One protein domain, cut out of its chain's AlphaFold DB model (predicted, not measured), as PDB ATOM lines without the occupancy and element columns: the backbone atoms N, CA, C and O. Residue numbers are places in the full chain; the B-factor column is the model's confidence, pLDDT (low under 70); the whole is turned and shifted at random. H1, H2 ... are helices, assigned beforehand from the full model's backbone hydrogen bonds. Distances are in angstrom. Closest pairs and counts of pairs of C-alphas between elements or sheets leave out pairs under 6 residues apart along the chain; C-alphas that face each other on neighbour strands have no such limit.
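This is residues 125 to 212 of the 1014 residues of an uncharacterized protein of Pedobacter sp. OK701 (UniProt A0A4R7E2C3). The longest helix, H4, crosses a pair of helices, H2 and H6, that lie side by side and run the same way. H5 packs on H4 and H6 on the side away from H2, while short H3 sits on the other side of H2, away from H6, and short H1 precedes H2. The printed part has 88 residues, with six named helices in the order H1 to H6 and no named strand: the class is all helix. The whole is compact, with a radius of gyration of the C-alphas of 12.1 A, and its C-alphas span 31 by 27 by 20 A.

H4, residues 169 to 184, touches H2, residues 131 to 144, with residues 175 to 179 alone. Their closest C-alphas, of Cys 175 and Leu 138, are 6.5 A apart, and the two run the same way at a steep tilt of 64 degrees. H4 touches H6, residues 200 to 210, with residues 182 to 183 alone; the closest C-alphas are those of Ile 182 and Lys 207, 6.6 A apart, again at a steep tilt of 64 degrees, the same way. H2 and H6 touch at a shallow tilt of 17 degrees, the same way, with the C-alphas of Lys 135 and Ile 202 closest at 6.1 A. H5, residues 187 to 194, touches H4 at a steep tilt of 63 degrees, opposite ways, closest at the C-alphas of Tyr 189 and Ala 181, 6.5 A; here H4 takes part with residues 178 to 182 alone. H5 also touches H6 at a steep tilt of 54 degrees, opposite ways, with the C-alphas of Glu 194 and Glu 200 closest at 4.8 A. The helix packing is mostly crossed, with one shallow pair among the five. H3, residues 156 to 159, only just touches H2, with 3 pairs of C-alphas within 8 A, closest Val 158 and Leu 137 at 6.6 A; H2 uses residues 137 to 140 alone. H1, residues 125 to 129, is close to H2 but not clearly touching, with the C-alphas of Ile 127 and Tyr 134 closest at 6.9 A. H2 and H5 are apart. Every O i to N i+4 pair is within hydrogen-bond range in H1, H4 and H6, against 9 of 10 in H2 and 2 of 4 in H5; H3 is too short for such a pair.

H4 measures 21.7 A from C-alpha 169 at (12.960, 27.490, 4.898) to C-alpha 184. H2 measures 20.3 A, H6 16.0 A and H5 9.3 A; H1 has 5 residues and H3 has 4. H1 begins at C-alpha 125, (5.525, 43.598, 6.088), and H6 ends at C-alpha 210, (15.116, 37.255, -16.942).

The two C-alphas farthest apart, of Phe 154 and Asn 195, are 32.2 A apart. The printed part has no cut. The link from H2 to H3, with 11 residues, is long. The mean pLDDT of the printed part is 78.4; residues 154, 156 to 157, 194 to 195, 197 to 198 and 212 are under 70.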
ATOM      1  N   ARG A 125       4.900  42.659   5.139       86.75
ATOM      2  CA  ARG A 125       5.525  43.598   6.088       86.75
ATOM      3  C   ARG A 125       7.034  43.371   6.223       86.75
ATOM      4  O   ARG A 125       7.801  44.328   6.302       86.75
ATOM      5  N   HIS A 126       7.453  42.110   6.243       87.31
ATOM      6  CA  HIS A 126       8.849  41.733   6.430       87.31
ATOM      7  C   HIS A 126       9.700  41.966   5.177       87.31
ATOM      8  O   HIS A 126      10.809  42.498   5.277       87.31
ATOM      9  N   ILE A 127       9.171  41.619   3.997       85.56
ATOM     10  CA  ILE A 127       9.843  41.862   2.709       85.56
ATOM     11  C   ILE A 127      10.017  43.363   2.492       85.56
ATOM     12  O   ILE A 127      11.106  43.806   2.132       85.56
ATOM     13  N   THR A 128       8.977  44.153   2.770       84.81
ATOM     14  CA  THR A 128       9.018  45.613   2.676       84.81
ATOM     15  C   THR A 128      10.144  46.206   3.529       84.81
ATOM     16  O   THR A 128      10.963  46.974   3.027       84.81
ATOM     17  N   ASN A 129      10.279  45.759   4.781       86.31
ATOM     18  CA  ASN A 129      11.341  46.223   5.680       86.31
ATOM     19  C   ASN A 129      12.761  45.795   5.255       86.31
ATOM     20  O   ASN A 129      13.733  46.398   5.705       86.31
ATOM     21  N   ASN A 130      12.902  44.785   4.386       85.50
ATOM     22  CA  ASN A 130      14.188  44.215   3.960       85.50
ATOM     23  C   ASN A 130      14.364  44.186   2.426       85.50
ATOM     24  O   ASN A 130      15.113  43.357   1.899       85.50
ATOM     25  N   LYS A 131      13.699  45.100   1.701       83.94
ATOM     26  CA  LYS A 131      13.568  45.116   0.228       83.94
ATOM     27  C   LYS A 131      14.877  44.819  -0.521       83.94
ATOM     28  O   LYS A 131      14.902  43.993  -1.432       83.94
ATOM     29  N   GLY A 132      15.977  45.471  -0.131       84.50
ATOM     30  CA  GLY A 132      17.278  45.330  -0.798       84.50
ATOM     31  C   GLY A 132      17.883  43.925  -0.703       84.50
ATOM     32  O   GLY A 132      18.417  43.419  -1.688       84.50
ATOM     33  N   ALA A 133      17.758  43.268   0.451       85.88
ATOM     34  CA  ALA A 133      18.295  41.925   0.668       85.88
ATOM     35  C   ALA A 133      17.538  40.873  -0.157       85.88
ATOM     36  O   ALA A 133      18.150  40.069  -0.861       85.88
ATOM     37  N   TYR A 134      16.202  40.941  -0.147       87.19
ATOM     38  CA  TYR A 134      15.347  40.074  -0.966       87.19
ATOM     39  C   TYR A 134      15.611  40.258  -2.459       87.19
ATOM     40  O   TYR A 134      15.722  39.279  -3.194       87.19
ATOM     41  N   LYS A 135      15.778  41.508  -2.905       85.69
ATOM     42  CA  LYS A 135      16.143  41.818  -4.289       85.69
ATOM     43  C   LYS A 135      17.457  41.145  -4.691       85.69
ATOM     44  O   LYS A 135      17.504  40.511  -5.745       85.69
ATOM     45  N   ASN A 136      18.498  41.253  -3.867       87.44
ATOM     46  CA  ASN A 136      19.801  40.643  -4.145       87.44
ATOM     47  C   ASN A 136      19.710  39.113  -4.218       87.44
ATOM     48  O   ASN A 136      20.246  38.522  -5.153       87.44
ATOM     49  N   LEU A 137      18.986  38.486  -3.283       88.75
ATOM     50  CA  LEU A 137      18.769  37.041  -3.297       88.75
ATOM     51  C   LEU A 137      18.032  36.598  -4.566       88.75
ATOM     52  O   LEU A 137      18.553  35.769  -5.303       88.75
ATOM     53  N   LEU A 138      16.859  37.166  -4.865       87.62
ATOM     54  CA  LEU A 138      16.065  36.798  -6.048       87.62
ATOM     55  C   LEU A 138      16.863  36.987  -7.346       87.62
ATOM     56  O   LEU A 138      16.809  36.162  -8.252       87.62
ATOM     57  N   THR A 139      17.677  38.040  -7.400       85.00
ATOM     58  CA  THR A 139      18.598  38.329  -8.505       85.00
ATOM     59  C   THR A 139      19.674  37.253  -8.666       85.00
ATOM     60  O   THR A 139      20.070  36.969  -9.799       85.00
ATOM     61  N   LYS A 140      20.145  36.658  -7.561       84.81
ATOM     62  CA  LYS A 140      21.087  35.532  -7.556       84.81
ATOM     63  C   LYS A 140      20.400  34.216  -7.925       84.81
ATOM     64  O   LYS A 140      20.961  33.451  -8.701       84.81
ATOM     65  N   LEU A 141      19.170  33.987  -7.459       86.31
ATOM     66  CA  LEU A 141      18.371  32.820  -7.856       86.31
ATOM     67  C   LEU A 141      18.108  32.804  -9.367       86.31
ATOM     68  O   LEU A 141      18.159  31.740  -9.966       86.31
ATOM     69  N   MET A 142      17.941  33.969 -10.006       81.50
ATOM     70  CA  MET A 142      17.860  34.058 -11.473       81.50
ATOM     71  C   MET A 142      19.119  33.531 -12.179       81.50
ATOM     72  O   MET A 142      19.006  32.943 -13.246       81.50
ATOM     73  N   GLU A 143      20.307  33.706 -11.594       79.12
ATOM     74  CA  GLU A 143      21.565  33.188 -12.162       79.12
ATOM     75  C   GLU A 143      21.727  31.679 -11.952       79.12
ATOM     76  O   GLU A 143      22.307  31.007 -12.796       79.12
ATOM     77  N   ILE A 144      21.241  31.160 -10.820       76.25
ATOM     78  CA  ILE A 144      21.356  29.740 -10.448       76.25
ATOM     79  C   ILE A 144      20.284  28.898 -11.154       76.25
ATOM     80  O   ILE A 144      20.537  27.745 -11.494       76.25
ATOM     81  N   ASN A 145      19.108  29.489 -11.393       76.69
ATOM     82  CA  ASN A 145      17.919  28.838 -11.942       76.69
ATOM     83  C   ASN A 145      17.510  27.568 -11.156       76.69
ATOM     84  O   ASN A 145      17.472  26.474 -11.730       76.69
ATOM     85  N   PRO A 146      17.257  27.679  -9.834       77.69
ATOM     86  CA  PRO A 146      16.977  26.526  -8.987       77.69
ATOM     87  C   PRO A 146      15.571  25.975  -9.242       77.69
ATOM     88  O   PRO A 146      14.617  26.739  -9.387       77.69
ATOM     89  N   LYS A 147      15.414  24.646  -9.219       73.00
ATOM     90  CA  LYS A 147      14.084  24.009  -9.269       73.00
ATOM     91  C   LYS A 147      13.504  23.755  -7.884       73.00
ATOM     92  O   LYS A 147      12.288  23.763  -7.715       73.00
ATOM     93  N   THR A 148      14.363  23.525  -6.896       73.88
ATOM     94  CA  THR A 148      13.969  23.272  -5.505       73.88
ATOM     95  C   THR A 148      14.740  24.172  -4.546       73.88
ATOM     96  O   THR A 148      15.807  24.694  -4.879       73.88
ATOM     97  N   ILE A 149      14.214  24.350  -3.328       77.25
ATOM     98  CA  ILE A 149      14.910  25.119  -2.285       77.25
ATOM     99  C   ILE A 149      16.269  24.506  -1.938       77.25
ATOM    100  O   ILE A 149      17.226  25.233  -1.686       77.25
ATOM    101  N   ASP A 150      16.375  23.178  -2.005       72.25
ATOM    102  CA  ASP A 150      17.583  22.438  -1.645       72.25
ATOM    103  C   ASP A 150      18.769  22.788  -2.549       72.25
ATOM    104  O   ASP A 150      19.920  22.635  -2.148       72.25
ATOM    105  N   GLU A 151      18.532  23.294  -3.761       72.44
ATOM    106  CA  GLU A 151      19.619  23.687  -4.656       72.44
ATOM    107  C   GLU A 151      20.414  24.887  -4.126       72.44
ATOM    108  O   GLU A 151      21.628  24.923  -4.333       72.44
ATOM    109  N   PHE A 152      19.781  25.803  -3.382       77.88
ATOM    110  CA  PHE A 152      20.413  27.046  -2.919       77.88
ATOM    111  C   PHE A 152      20.387  27.263  -1.400       77.88
ATOM    112  O   PHE A 152      21.226  28.000  -0.885       77.88
ATOM    113  N   ALA A 153      19.463  26.642  -0.661       76.44
ATOM    114  CA  ALA A 153      19.305  26.865   0.779       76.44
ATOM    115  C   ALA A 153      20.562  26.482   1.583       76.44
ATOM    116  O   ALA A 153      20.821  27.047   2.643       76.44
ATOM    117  N   PHE A 154      21.371  25.555   1.065       69.44
ATOM    118  CA  PHE A 154      22.605  25.084   1.704       69.44
ATOM    119  C   PHE A 154      23.870  25.812   1.242       69.44
ATOM    120  O   PHE A 154      24.956  25.435   1.668       69.44
ATOM    121  N   ASP A 155      23.755  26.818   0.371       72.75
ATOM    122  CA  ASP A 155      24.895  27.603  -0.101       72.75
ATOM    123  C   ASP A 155      25.001  28.918   0.696       72.75
ATOM    124  O   ASP A 155      24.201  29.840   0.479       72.75
ATOM    125  N   PRO A 156      25.992  29.056   1.602       67.19
ATOM    126  CA  PRO A 156      26.181  30.277   2.377       67.19
ATOM    127  C   PRO A 156      26.447  31.505   1.506       67.19
ATOM    128  O   PRO A 156      26.142  32.619   1.926       67.19
ATOM    129  N   THR A 157      26.984  31.343   0.292       69.81
ATOM    130  CA  THR A 157      27.226  32.466  -0.630       69.81
ATOM    131  C   THR A 157      25.924  33.070  -1.160       69.81
ATOM    132  O   THR A 157      25.888  34.246  -1.525       69.81
ATOM    133  N   VAL A 158      24.838  32.292  -1.139       79.50
ATOM    134  CA  VAL A 158      23.501  32.701  -1.573       79.50
ATOM    135  C   VAL A 158      22.658  33.132  -0.377       79.50
ATOM    136  O   VAL A 158      22.131  34.244  -0.356       79.50
ATOM    137  N   THR A 159      22.551  32.295   0.657       81.00
ATOM    138  CA  THR A 159      21.674  32.570   1.810       81.00
ATOM    139  C   THR A 159      22.155  33.735   2.671       81.00
ATOM    140  O   THR A 159      21.336  34.430   3.282       81.00
ATOM    141  N   SER A 160      23.462  34.027   2.678       79.62
ATOM    142  CA  SER A 160      24.010  35.184   3.396       79.62
ATOM    143  C   SER A 160      23.546  36.537   2.847       79.62
ATOM    144  O   SER A 160      23.622  37.526   3.579       79.62
ATOM    145  N   LEU A 161      22.998  36.581   1.622       84.69
ATOM    146  CA  LEU A 161      22.392  37.782   1.034       84.69
ATOM    147  C   LEU A 161      21.160  38.261   1.812       84.69
ATOM    148  O   LEU A 161      20.827  39.446   1.761       84.69
ATOM    149  N   LEU A 162      20.495  37.358   2.539       84.19
ATOM    150  CA  LEU A 162      19.419  37.700   3.458       84.19
ATOM    151  C   LEU A 162      19.963  38.038   4.855       84.19
ATOM    152  O   LEU A 162      20.954  37.444   5.301       84.19
ATOM    153  N   PRO A 163      19.307  38.951   5.599       80.88
ATOM    154  CA  PRO A 163      19.638  39.175   7.000       80.88
ATOM    155  C   PRO A 163      19.331  37.913   7.813       80.88
ATOM    156  O   PRO A 163      18.436  37.152   7.453       80.88
ATOM    157  N   ALA A 164      20.053  37.709   8.920       73.31
ATOM    158  CA  ALA A 164      19.931  36.523   9.780       73.31
ATOM    159  C   ALA A 164      18.465  36.175  10.108       73.31
ATOM    160  O   ALA A 164      18.009  35.066   9.846       73.31
ATOM    161  N   SER A 165      17.678  37.194  10.472       72.31
ATOM    162  CA  SER A 165      16.244  37.095  10.772       72.31
ATOM    163  C   SER A 165      15.349  36.597   9.626       72.31
ATOM    164  O   SER A 165      14.163  36.389   9.854       72.31
ATOM    165  N   SER A 166      15.873  36.447   8.405       78.50
ATOM    166  CA  SER A 166      15.151  35.987   7.207       78.50
ATOM    167  C   SER A 166      15.700  34.677   6.638       78.50
ATOM    168  O   SER A 166      15.249  34.238   5.584       78.50
ATOM    169  N   ARG A 167      16.691  34.057   7.289       79.19
ATOM    170  CA  ARG A 167      17.322  32.812   6.831       79.19
ATOM    171  C   ARG A 167      16.549  31.600   7.352       79.19
ATOM    172  O   ARG A 167      16.997  30.931   8.282       79.19
ATOM    173  N   SER A 168      15.367  31.355   6.787       74.94
ATOM    174  CA  SER A 168      14.527  30.196   7.115       74.94
ATOM    175  C   SER A 168      13.918  29.551   5.871       74.94
ATOM    176  O   SER A 168      13.722  30.213   4.848       74.94
ATOM    177  N   ASP A 169      13.570  28.267   5.980       76.06
ATOM    178  CA  ASP A 169      12.960  27.490   4.898       76.06
ATOM    179  C   ASP A 169      11.658  28.131   4.390       76.06
ATOM    180  O   ASP A 169      11.405  28.144   3.189       76.06
ATOM    181  N   GLU A 170      10.833  28.711   5.271       80.81
ATOM    182  CA  GLU A 170       9.598  29.413   4.883       80.81
ATOM    183  C   GLU A 170       9.883  30.612   3.976       80.81
ATOM    184  O   GLU A 170       9.150  30.862   3.017       80.81
ATOM    185  N   ILE A 171      10.959  31.349   4.261       84.50
ATOM    186  CA  ILE A 171      11.380  32.487   3.448       84.50
ATOM    187  C   ILE A 171      11.994  32.021   2.131       84.50
ATOM    188  O   ILE A 171      11.696  32.615   1.094       84.50
ATOM    189  N   TYR A 172      12.812  30.967   2.141       85.62
ATOM    190  CA  TYR A 172      13.386  30.400   0.918       85.62
ATOM    191  C   TYR A 172      12.298  29.906  -0.041       85.62
ATOM    192  O   TYR A 172      12.370  30.188  -1.234       85.62
ATOM    193  N   GLU A 173      11.240  29.280   0.475       81.56
ATOM    194  CA  GLU A 173      10.065  28.868  -0.307       81.56
ATOM    195  C   GLU A 173       9.289  30.051  -0.872       81.56
ATOM    196  O   GLU A 173       8.875  30.025  -2.030       81.56
ATOM    197  N   CYS A 174       9.118  31.119  -0.086       82.88
ATOM    198  CA  CYS A 174       8.533  32.355  -0.597       82.88
ATOM    199  C   CYS A 174       9.390  32.917  -1.741       82.88
ATOM    200  O   CYS A 174       8.853  33.302  -2.774       82.88
ATOM    201  N   CYS A 175      10.718  32.923  -1.595       86.50
ATOM    202  CA  CYS A 175      11.629  33.404  -2.634       86.50
ATOM    203  C   CYS A 175      11.573  32.537  -3.898       86.50
ATOM    204  O   CYS A 175      11.527  33.084  -4.998       86.50
ATOM    205  N   LEU A 176      11.517  31.211  -3.751       85.12
ATOM    206  CA  LEU A 176      11.352  30.284  -4.868       85.12
ATOM    207  C   LEU A 176       9.982  30.446  -5.543       85.12
ATOM    208  O   LEU A 176       9.902  30.439  -6.764       85.12
ATOM    209  N   SER A 177       8.916  30.665  -4.769       82.06
ATOM    210  CA  SER A 177       7.567  30.924  -5.295       82.06
ATOM    211  C   SER A 177       7.516  32.227  -6.093       82.06
ATOM    212  O   SER A 177       6.955  32.255  -7.182       82.06
ATOM    213  N   ILE A 178       8.160  33.293  -5.600       83.31
ATOM    214  CA  ILE A 178       8.302  34.565  -6.325       83.31
ATOM    215  C   ILE A 178       9.112  34.356  -7.609       83.31
ATOM    216  O   ILE A 178       8.710  34.824  -8.671       83.31
ATOM    217  N   PHE A 179      10.234  33.636  -7.530       84.50
ATOM    218  CA  PHE A 179      11.048  33.278  -8.692       84.50
ATOM    219  C   PHE A 179      10.214  32.526  -9.742       84.50
ATOM    220  O   PHE A 179      10.155  32.958 -10.893       84.50
ATOM    221  N   ASN A 180       9.498  31.475  -9.337       81.81
ATOM    222  CA  ASN A 180       8.646  30.673 -10.211       81.81
ATOM    223  C   ASN A 180       7.496  31.491 -10.800       81.81
ATOM    224  O   ASN A 180       7.210  31.337 -11.979       81.81
ATOM    225  N   ALA A 181       6.879  32.397 -10.037       81.44
ATOM    226  CA  ALA A 181       5.844  33.293 -10.551       81.44
ATOM    227  C   ALA A 181       6.393  34.239 -11.633       81.44
ATOM    228  O   ALA A 181       5.741  34.469 -12.648       81.44
ATOM    229  N   ILE A 182       7.622  34.741 -11.474       79.44
ATOM    230  CA  ILE A 182       8.286  35.588 -12.480       79.44
ATOM    231  C   ILE A 182       8.682  34.775 -13.718       79.44
ATOM    232  O   ILE A 182       8.591  35.285 -14.836       79.44
ATOM    233  N   VAL A 183       9.126  33.527 -13.542       77.31
ATOM    234  CA  VAL A 183       9.478  32.612 -14.642       77.31
ATOM    235  C   VAL A 183       8.228  32.060 -15.352       77.31
ATOM    236  O   VAL A 183       8.227  31.873 -16.567       77.31
ATOM    237  N   GLY A 184       7.128  31.852 -14.643       73.50
ATOM    238  CA  GLY A 184       5.853  31.393 -15.198       73.50
ATOM    239  C   GLY A 184       4.963  32.510 -15.748       73.50
ATOM    240  O   GLY A 184       3.996  32.210 -16.433       73.50
ATOM    241  N   ASP A 185       5.294  33.776 -15.466       71.62
ATOM    242  CA  ASP A 185       4.438  34.952 -15.703       71.62
ATOM    243  C   ASP A 185       3.049  34.848 -15.029       71.62
ATOM    244  O   ASP A 185       2.018  35.211 -15.594       71.62
ATOM    245  N   ASP A 186       3.025  34.350 -13.787       76.88
ATOM    246  CA  ASP A 186       1.815  34.216 -12.965       76.88
ATOM    247  C   ASP A 186       1.356  35.586 -12.434       76.88
ATOM    248  O   ASP A 186       1.719  36.021 -11.337       76.88
ATOM    249  N   GLN A 187       0.536  36.281 -13.225       74.94
ATOM    250  CA  GLN A 187       0.025  37.612 -12.879       74.94
ATOM    251  C   GLN A 187      -0.794  37.626 -11.573       74.94
ATOM    252  O   GLN A 187      -0.813  38.638 -10.871       74.94
ATOM    253  N   GLU A 188      -1.451  36.522 -11.200       71.38
ATOM    254  CA  GLU A 188      -2.278  36.469  -9.988       71.38
ATOM    255  C   GLU A 188      -1.401  36.525  -8.731       71.38
ATOM    256  O   GLU A 188      -1.677  37.305  -7.816       71.38
ATOM    257  N   TYR A 189      -0.306  35.759  -8.696       74.00
ATOM    258  CA  TYR A 189       0.650  35.795  -7.587       74.00
ATOM    259  C   TYR A 189       1.453  37.105  -7.555       74.00
ATOM    260  O   TYR A 189       1.674  37.686  -6.488       74.00
ATOM    261  N   LEU A 190       1.852  37.616  -8.725       75.19
ATOM    262  CA  LEU A 190       2.597  38.874  -8.836       75.19
ATOM    263  C   LEU A 190       1.772  40.094  -8.399       75.19
ATOM    264  O   LEU A 190       2.344  41.049  -7.869       75.19
ATOM    265  N   SER A 191       0.439  40.028  -8.487       73.75
ATOM    266  CA  SER A 191      -0.459  41.079  -7.989       73.75
ATOM    267  C   SER A 191      -0.269  41.393  -6.496       73.75
ATOM    268  O   SER A 191      -0.542  42.513  -6.061       73.75
ATOM    269  N   ILE A 192       0.251  40.453  -5.693       74.12
ATOM    270  CA  ILE A 192       0.579  40.699  -4.279       74.12
ATOM    271  C   ILE A 192       1.665  41.782  -4.148       74.12
ATOM    272  O   ILE A 192       1.620  42.595  -3.222       74.12
ATOM    273  N   PHE A 193       2.624  41.792  -5.077       70.50
ATOM    274  CA  PHE A 193       3.722  42.757  -5.138       70.50
ATOM    275  C   PHE A 193       3.300  44.036  -5.860       70.50
ATOM    276  O   PHE A 193       3.646  45.120  -5.408       70.50
ATOM    277  N   GLU A 194       2.532  43.922  -6.943       67.12
ATOM    278  CA  GLU A 194       2.109  45.069  -7.762       67.12
ATOM    279  C   GLU A 194       1.082  45.960  -7.043       67.12
ATOM    280  O   GLU A 194       1.109  47.178  -7.185       67.12
ATOM    281  N   ASN A 195       0.235  45.390  -6.176       69.31
ATOM    282  CA  ASN A 195      -0.682  46.164  -5.329       69.31
ATOM    283  C   ASN A 195       0.016  46.860  -4.143       69.31
ATOM    284  O   ASN A 195      -0.633  47.581  -3.380       69.31
ATOM    285  N   ASN A 196       1.321  46.640  -3.958       72.00
ATOM    286  CA  ASN A 196       2.124  47.296  -2.937       72.00
ATOM    287  C   ASN A 196       3.159  48.206  -3.610       72.00
ATOM    288  O   ASN A 196       4.164  47.738  -4.144       72.00
ATOM    289  N   SER A 197       2.949  49.522  -3.516       67.69
ATOM    290  CA  SER A 197       3.815  50.526  -4.150       67.69
ATOM    291  C   SER A 197       5.286  50.433  -3.729       67.69
ATOM    292  O   SER A 197       6.163  50.940  -4.420       67.69
ATOM    293  N   GLU A 198       5.591  49.798  -2.593       67.88
ATOM    294  CA  GLU A 198       6.966  49.624  -2.124       67.88
ATOM    295  C   GLU A 198       7.662  48.398  -2.737       67.88
ATOM    296  O   GLU A 198       8.893  48.335  -2.720       67.88
ATOM    297  N   LEU A 199       6.925  47.446  -3.315       74.56
ATOM    298  CA  LEU A 199       7.453  46.169  -3.815       74.56
ATOM    299  C   LEU A 199       7.461  46.044  -5.350       74.56
ATOM    300  O   LEU A 199       8.214  45.221  -5.871       74.56
ATOM    301  N   GLU A 200       6.721  46.897  -6.062       76.06
ATOM    302  CA  GLU A 200       6.585  46.906  -7.531       76.06
ATOM    303  C   GLU A 200       7.936  46.903  -8.285       76.06
ATOM    304  O   GLU A 200       8.118  46.185  -9.275       76.06
ATOM    305  N   ASP A 201       8.935  47.641  -7.785       76.62
ATOM    306  CA  ASP A 201      10.264  47.715  -8.410       76.62
ATOM    307  C   ASP A 201      11.003  46.373  -8.460       76.62
ATOM    308  O   ASP A 201      11.749  46.126  -9.409       76.62
ATOM    309  N   ILE A 202      10.822  45.509  -7.449       78.00
ATOM    310  CA  ILE A 202      11.492  44.199  -7.408       78.00
ATOM    311  C   ILE A 202      11.027  43.369  -8.605       78.00
ATOM    312  O   ILE A 202      11.847  42.809  -9.333       78.00
ATOM    313  N   THR A 203       9.715  43.333  -8.837       74.69
ATOM    314  CA  THR A 203       9.098  42.560  -9.914       74.69
ATOM    315  C   THR A 203       9.535  43.069 -11.284       74.69
ATOM    316  O   THR A 203       9.914  42.279 -12.151       74.69
ATOM    317  N   ARG A 204       9.549  44.397 -11.470       78.50
ATOM    318  CA  ARG A 204       9.969  45.043 -12.721       78.50
ATOM    319  C   ARG A 204      11.421  44.723 -13.078       78.50
ATOM    320  O   ARG A 204      11.709  44.370 -14.218       78.50
ATOM    321  N   GLU A 205      12.339  44.821 -12.118       77.38
ATOM    322  CA  GLU A 205      13.761  44.565 -12.366       77.38
ATOM    323  C   GLU A 205      14.075  43.085 -12.629       77.38
ATOM    324  O   GLU A 205      14.891  42.773 -13.499       77.38
ATOM    325  N   LEU A 206      13.401  42.162 -11.936       78.94
ATOM    326  CA  LEU A 206      13.578  40.725 -12.162       78.94
ATOM    327  C   LEU A 206      13.033  40.286 -13.531       78.94
ATOM    328  O   LEU A 206      13.697  39.500 -14.209       78.94
ATOM    329  N   LYS A 207      11.898  40.850 -13.987       78.31
ATOM    330  CA  LYS A 207      11.378  40.648 -15.358       78.31
ATOM    331  C   LYS A 207      12.410  41.083 -16.414       78.31
ATOM    332  O   LYS A 207      12.650  40.357 -17.374       78.31
ATOM    333  N   ILE A 208      13.098  42.213 -16.206       79.31
ATOM    334  CA  ILE A 208      14.174  42.684 -17.102       79.31
ATOM    335  C   ILE A 208      15.377  41.727 -17.089       79.31
ATOM    336  O   ILE A 208      15.876  41.363 -18.154       79.31
ATOM    337  N   LYS A 209      15.843  41.299 -15.905       76.69
ATOM    338  CA  LYS A 209      17.006  40.401 -15.783       76.69
ATOM    339  C   LYS A 209      16.742  39.013 -16.374       76.69
ATOM    340  O   LYS A 209      17.645  38.418 -16.950       76.69
ATOM    341  N   ARG A 210      15.507  38.516 -16.301       73.69
ATOM    342  CA  ARG A 210      15.116  37.255 -16.942       73.69
ATOM    343  C   ARG A 210      15.388  37.267 -18.451       73.69
ATOM    344  O   ARG A 210      15.894  36.288 -18.982       73.69
ATOM    345  N   HIS A 211      15.112  38.380 -19.133       70.31
ATOM    346  CA  HIS A 211      15.341  38.497 -20.576       70.31
ATOM    347  C   HIS A 211      16.827  38.514 -20.982       70.31
ATOM    348  O   HIS A 211      17.119  38.355 -22.166       70.31
ATOM    349  N   SER A 212      17.765  38.718 -20.047       69.38
ATOM    350  CA  SER A 212      19.201  38.823 -20.348       69.38
ATOM    351  C   SER A 212      20.021  37.565 -20.044       69.38
ATOM    352  O   SER A 212      21.197  37.511 -20.412       69.38
TER     353      SER A 212